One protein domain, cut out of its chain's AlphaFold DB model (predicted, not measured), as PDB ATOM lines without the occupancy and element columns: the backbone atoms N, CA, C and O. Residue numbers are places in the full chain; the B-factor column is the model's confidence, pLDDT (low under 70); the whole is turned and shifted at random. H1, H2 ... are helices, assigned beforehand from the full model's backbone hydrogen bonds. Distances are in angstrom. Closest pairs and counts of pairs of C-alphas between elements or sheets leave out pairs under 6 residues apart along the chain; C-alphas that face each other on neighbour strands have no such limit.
ATOM      1  N   ARG A   8     -30.732  -1.944  -2.099       81.81
ATOM      2  CA  ARG A   8     -30.785  -0.623  -2.739       81.81
ATOM      3  C   ARG A   8     -31.053   0.484  -1.716       81.81
ATOM      4  O   ARG A   8     -30.404   1.525  -1.761       81.81
ATOM      5  N   LEU A   9     -31.927   0.250  -0.732       77.56
ATOM      6  CA  LEU A   9     -32.178   1.207   0.356       77.56
ATOM      7  C   LEU A   9     -30.983   1.327   1.309       77.56
ATOM      8  O   LEU A   9     -30.728   2.404   1.852       77.56
ATOM      9  N   ALA A  10     -30.208   0.253   1.484       75.81
ATOM     10  CA  ALA A  10     -28.958   0.303   2.238       75.81
ATOM     11  C   ALA A  10     -27.890   1.165   1.535       75.81
ATOM     12  O   ALA A  10     -27.143   1.875   2.206       75.81
ATOM     13  N   GLU A  11     -27.831   1.143   0.199       72.44
ATOM     14  CA  GLU A  11     -26.986   2.052  -0.591       72.44
ATOM     15  C   GLU A  11     -27.456   3.507  -0.468       72.44
ATOM     16  O   GLU A  11     -26.642   4.396  -0.218       72.44
ATOM     17  N   VAL A  12     -28.769   3.751  -0.536       74.44
ATOM     18  CA  VAL A  12     -29.359   5.085  -0.321       74.44
ATOM     19  C   VAL A  12     -29.002   5.615   1.073       74.44
ATOM     20  O   VAL A  12     -28.502   6.730   1.196       74.44
ATOM     21  N   ALA A  13     -29.139   4.806   2.127       76.62
ATOM     22  CA  ALA A  13     -28.743   5.201   3.481       76.62
ATOM     23  C   ALA A  13     -27.230   5.409   3.643       76.62
ATOM     24  O   ALA A  13     -26.812   6.218   4.471       76.62
ATOM     25  N   ARG A  14     -26.401   4.684   2.883       70.50
ATOM     26  CA  ARG A  14     -24.942   4.853   2.894       70.50
ATOM     27  C   ARG A  14     -24.528   6.161   2.226       70.50
ATOM     28  O   ARG A  14     -23.652   6.848   2.737       70.50
ATOM     29  N   ARG A  15     -25.166   6.500   1.104       70.00
ATOM     30  CA  ARG A  15     -24.826   7.661   0.274       70.00
ATOM     31  C   ARG A  15     -25.448   8.963   0.778       70.00
ATOM     32  O   ARG A  15     -24.796   9.999   0.722       70.00
ATOM     33  N   PHE A  16     -26.673   8.904   1.295       70.44
ATOM     34  CA  PHE A  16     -27.454  10.074   1.716       70.44
ATOM     35  C   PHE A  16     -27.715  10.117   3.232       70.44
ATOM     36  O   PHE A  16     -28.279  11.080   3.741       70.44
ATOM     37  N   GLY A  17     -27.259   9.108   3.981       66.06
ATOM     38  CA  GLY A  17     -27.435   9.006   5.429       66.06
ATOM     39  C   GLY A  17     -28.769   8.369   5.839       66.06
ATOM     40  O   GLY A  17     -29.766   8.431   5.129       66.06
ATOM     41  N   ARG A  18     -28.818   7.767   7.038       70.50
ATOM     42  CA  ARG A  18     -30.019   7.068   7.556       70.50
ATOM     43  C   ARG A  18     -31.256   7.960   7.723       70.50
ATOM     44  O   ARG A  18     -32.365   7.448   7.665       70.50
ATOM     45  N   HIS A  19     -31.070   9.266   7.904       67.19
ATOM     46  CA  HIS A  19     -32.164  10.236   8.020       67.19
ATOM     47  C   HIS A  19     -32.951  10.397   6.708       67.19
ATOM     48  O   HIS A  19     -34.144  10.689   6.743       67.19
ATOM     49  N   ALA A  20     -32.322  10.115   5.559       69.12
ATOM     50  CA  ALA A  20     -33.000  10.082   4.270       69.12
ATOM     51  C   ALA A  20     -34.034   8.948   4.175       69.12
ATOM     52  O   ALA A  20     -34.886   9.000   3.308       69.12
ATOM     53  N   LEU A  21     -33.995   7.936   5.055       74.44
ATOM     54  CA  LEU A  21     -34.995   6.861   5.083       74.44
ATOM     55  C   LEU A  21     -36.205   7.158   5.981       74.44
ATOM     56  O   LEU A  21     -37.171   6.402   5.957       74.44
ATOM     57  N   THR A  22     -36.147   8.214   6.796       69.62
ATOM     58  CA  THR A  22     -37.162   8.509   7.824       69.62
ATOM     59  C   THR A  22     -37.984   9.761   7.537       69.62
ATOM     60  O   THR A  22     -39.024   9.951   8.157       69.62
ATOM     61  N   ASP A  23     -37.529  10.617   6.621       75.19
ATOM     62  CA  ASP A  23     -38.265  11.793   6.154       75.19
ATOM     63  C   ASP A  23     -38.780  11.527   4.726       75.19
ATOM     64  O   ASP A  23     -37.960  11.312   3.830       75.19
ATOM     65  N   PRO A  24     -40.105  11.554   4.477       78.06
ATOM     66  CA  PRO A  24     -40.687  11.300   3.157       78.06
ATOM     67  C   PRO A  24     -40.149  12.212   2.042       78.06
ATOM     68  O   PRO A  24     -40.020  11.781   0.894       78.06
ATOM     69  N   VAL A  25     -39.815  13.467   2.359       75.88
ATOM     70  CA  VAL A  25     -39.298  14.441   1.386       75.88
ATOM     71  C   VAL A  25     -37.833  14.148   1.070       75.88
ATOM     72  O   VAL A  25     -37.446  14.093  -0.103       75.88
ATOM     73  N   ALA A  26     -37.026  13.897   2.105       70.12
ATOM     74  CA  ALA A  26     -35.626  13.514   1.940       70.12
ATOM     75  C   ALA A  26     -35.489  12.160   1.225       70.12
ATOM     76  O   ALA A  26     -34.632  12.018   0.352       70.12
ATOM     77  N   LEU A  27     -36.377  11.205   1.523       81.81
ATOM     78  CA  LEU A  27     -36.435   9.895   0.880       81.81
ATOM     79  C   LEU A  27     -36.718  10.028  -0.610       81.81
ATOM     80  O   LEU A  27     -35.978   9.479  -1.423       81.81
ATOM     81  N   ARG A  28     -37.732  10.813  -0.993       85.56
ATOM     82  CA  ARG A  28     -38.060  11.026  -2.408       85.56
ATOM     83  C   ARG A  28     -36.894  11.650  -3.174       85.56
ATOM     84  O   ARG A  28     -36.571  11.206  -4.274       85.56
ATOM     85  N   SER A  29     -36.243  12.654  -2.588       76.25
ATOM     86  CA  SER A  29     -35.076  13.303  -3.193       76.25
ATOM     87  C   SER A  29     -33.900  12.332  -3.350       76.25
ATOM     88  O   SER A  29     -33.316  12.238  -4.428       76.25
ATOM     89  N   ALA A  30     -33.598  11.543  -2.315       78.44
ATOM     90  CA  ALA A  30     -32.511  10.569  -2.331       78.44
ATOM     91  C   ALA A  30     -32.755   9.418  -3.324       78.44
ATOM     92  O   ALA A  30     -31.826   8.989  -4.009       78.44
ATOM     93  N   LEU A  31     -34.001   8.948  -3.452       83.81
ATOM     94  CA  LEU A  31     -34.371   7.915  -4.422       83.81
ATOM     95  C   LEU A  31     -34.275   8.434  -5.862       83.81
ATOM     96  O   LEU A  31     -33.661   7.771  -6.697       83.81
ATOM     97  N   ASN A  32     -34.755   9.649  -6.142       81.81
ATOM     98  CA  ASN A  32     -34.619  10.272  -7.466       81.81
ATOM     99  C   ASN A  32     -33.150  10.513  -7.861       81.81
ATOM    100  O   ASN A  32     -32.787  10.397  -9.029       81.81
ATOM    101  N   GLN A  33     -32.284  10.814  -6.889       80.62
ATOM    102  CA  GLN A  33     -30.845  11.010  -7.108       80.62
ATOM    103  C   GLN A  33     -30.047   9.699  -7.187       80.62
ATOM    104  O   GLN A  33     -28.863   9.716  -7.529       80.62
ATOM    105  N   SER A  34     -30.667   8.554  -6.888       74.19
ATOM    106  CA  SER A  34     -30.014   7.240  -6.955       74.19
ATOM    107  C   SER A  34     -29.925   6.658  -8.378       74.19
ATOM    108  O   SER A  34     -29.367   5.577  -8.566       74.19
ATOM    109  N   GLY A  35     -30.397   7.397  -9.392       71.00
ATOM    110  CA  GLY A  35     -30.402   6.983 -10.798       71.00
ATOM    111  C   GLY A  35     -31.581   6.063 -11.133       71.00
ATOM    112  O   GLY A  35     -32.593   6.068 -10.442       71.00
ATOM    113  N   SER A  36     -31.458   5.233 -12.175       68.25
ATOM    114  CA  SER A  36     -32.506   4.293 -12.628       68.25
ATOM    115  C   SER A  36     -32.707   3.076 -11.708       68.25
ATOM    116  O   SER A  36     -33.173   2.030 -12.156       68.25
ATOM    117  N   ALA A  37     -32.292   3.171 -10.442       75.69
ATOM    118  CA  ALA A  37     -32.349   2.080  -9.474       75.69
ATOM    119  C   ALA A  37     -33.766   1.830  -8.930       75.69
ATOM    120  O   ALA A  37     -34.030   0.732  -8.433       75.69
ATOM    121  N   PHE A  38     -34.658   2.822  -9.038       82.88
ATOM    122  CA  PHE A  38     -36.057   2.750  -8.621       82.88
ATOM    123  C   PHE A  38     -36.968   3.335  -9.702       82.88
ATOM    124  O   PHE A  38     -36.640   4.354 -10.314       82.88
ATOM    125  N   THR A  39     -38.113   2.702  -9.937       87.44
ATOM    126  CA  THR A  39     -39.161   3.252 -10.807       87.44
ATOM    127  C   THR A  39     -39.981   4.318 -10.074       87.44
ATOM    128  O   THR A  39     -39.993   4.365  -8.846       87.44
ATOM    129  N   ALA A  40     -40.703   5.169 -10.810       79.12
ATOM    130  CA  ALA A  40     -41.564   6.191 -10.205       79.12
ATOM    131  C   ALA A  40     -42.599   5.585  -9.232       79.12
ATOM    132  O   ALA A  40     -42.764   6.086  -8.122       79.12
ATOM    133  N   ASP A  41     -43.202   4.451  -9.602       80.38
ATOM    134  CA  ASP A  41     -44.173   3.741  -8.761       80.38
ATOM    135  C   ASP A  41     -43.527   3.149  -7.493       80.38
ATOM    136  O   ASP A  41     -44.128   3.170  -6.417       80.38
ATOM    137  N   GLU A  42     -42.284   2.655  -7.583       83.00
ATOM    138  CA  GLU A  42     -41.525   2.178  -6.415       83.00
ATOM    139  C   GLU A  42     -41.185   3.327  -5.457       83.00
ATOM    140  O   GLU A  42     -41.287   3.169  -4.239       83.00
ATOM    141  N   ILE A  43     -40.803   4.490  -5.993       83.56
ATOM    142  CA  ILE A  43     -40.504   5.684  -5.195       83.56
ATOM    143  C   ILE A  43     -41.754   6.139  -4.446       83.56
ATOM    144  O   ILE A  43     -41.694   6.379  -3.240       83.56
ATOM    145  N   ASP A  44     -42.894   6.205  -5.127       81.44
ATOM    146  CA  ASP A  44     -44.154   6.631  -4.527       81.44
ATOM    147  C   ASP A  44     -44.620   5.664  -3.430       81.44
ATOM    148  O   ASP A  44     -45.034   6.108  -2.356       81.44
ATOM    149  N   ALA A  45     -44.463   4.353  -3.638       80.50
ATOM    150  CA  ALA A  45     -44.770   3.337  -2.632       80.50
ATOM    151  C   ALA A  45     -43.853   3.423  -1.395       80.50
ATOM    152  O   ALA A  45     -44.327   3.307  -0.262       80.50
ATOM    153  N   LEU A  46     -42.551   3.657  -1.587       80.12
ATOM    154  CA  LEU A  46     -41.577   3.794  -0.497       80.12
ATOM    155  C   LEU A  46     -41.793   5.076   0.314       80.12
ATOM    156  O   LEU A  46     -41.723   5.054   1.543       80.12
ATOM    157  N   VAL A  47     -42.103   6.181  -0.361       82.31
ATOM    158  CA  VAL A  47     -42.408   7.467   0.277       82.31
ATOM    159  C   VAL A  47     -43.728   7.392   1.045       82.31
ATOM    160  O   VAL A  47     -43.799   7.880   2.171       82.31
ATOM    161  N   ALA A  48     -44.749   6.731   0.493       80.94
ATOM    162  CA  ALA A  48     -46.009   6.491   1.193       80.94
ATOM    163  C   ALA A  48     -45.816   5.611   2.439       80.94
ATOM    164  O   ALA A  48     -46.374   5.908   3.492       80.94
ATOM    165  N   ALA A  49     -44.972   4.577   2.353       79.00
ATOM    166  CA  ALA A  49     -44.644   3.726   3.495       79.00
ATOM    167  C   ALA A  49     -43.867   4.469   4.598       79.00
ATOM    168  O   ALA A  49     -44.054   4.166   5.774       79.00
ATOM    169  N   ALA A  50     -43.019   5.440   4.240       74.38
ATOM    170  CA  ALA A  50     -42.312   6.296   5.197       74.38
ATOM    171  C   ALA A  50     -43.211   7.383   5.818       74.38
ATOM    172  O   ALA A  50     -42.901   7.896   6.891       74.38
TER     173      ALA A  50
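AT A GLANCE: This is residues 8 to 50 of the 402 residues of an uncharacterized protein of Amycolatopsis sp. YIM 10 (UniProt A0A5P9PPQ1). Picture a helical hairpin, H3 and H4 side by side and running opposite ways, with H1 and the short H2 folded together next to H3. H1 runs nearly at right angles to H3 and stays away from H4. The printed part has 43 residues with four named helices, in the order H1, H2, H3, H4, and no named strand, class all helix. It is compact, with a radius of gyration of the C-alphas of 8.9 A, and rounded, spanning 22 by 20 by 14 A.

IN THESE COORDINATES: Find C-alpha 8 at (-30.785, -0.623, -2.739); from there H1 runs through residues 8 to 16, 12.1 A long. H2 follows at residues 18 to 21, 5.6 A. Look next at C-alpha 24, at (-40.687, 11.300, 3.157), where H3 begins; it holds residues 24 to 32 and measures 12.3 A. H4, the longest helix, takes residues 40 to 50 over 15.4 A and ends at C-alpha 50, (-42.312, 6.296, 5.197).

HOW THE PARTS SIT: Start at the hub, H3, which touches the other three helices. H3 and H4 form a hairpin at a shallow tilt of 29 degrees, opposite ways; their closest C-alphas, Pro 24 and Val 47, are 5.1 A apart. H2 touches H3 only at the corner by their link, closest at the C-alphas of Ala 20 and Leu 27, 4.8 A. H1 and H3 only just touch, with 3 pairs of C-alphas within 8 A, the closest Phe 16 and Ala 30 at 6.5 A, and stand about perpendicular at 78 degrees. H1 touches H2, closest at the C-alphas of Ala 13 and Ala 20, 6.5 A. H2 and H4 are close but not clearly touching; H1 and H4 are apart. In H1, H3 and H4 every O i to N i+4 pair is within hydrogen-bond range; H2 is too short for such a pair.

THE WHOLE: The two C-alphas farthest apart, Gly 17 and Asp 41, are 22.6 A apart. The printed part has no cut and no long link. Mean pLDDT of the printed part is 76.7; look for values under 70 at residues 17, 19 to 20, 22 and 36.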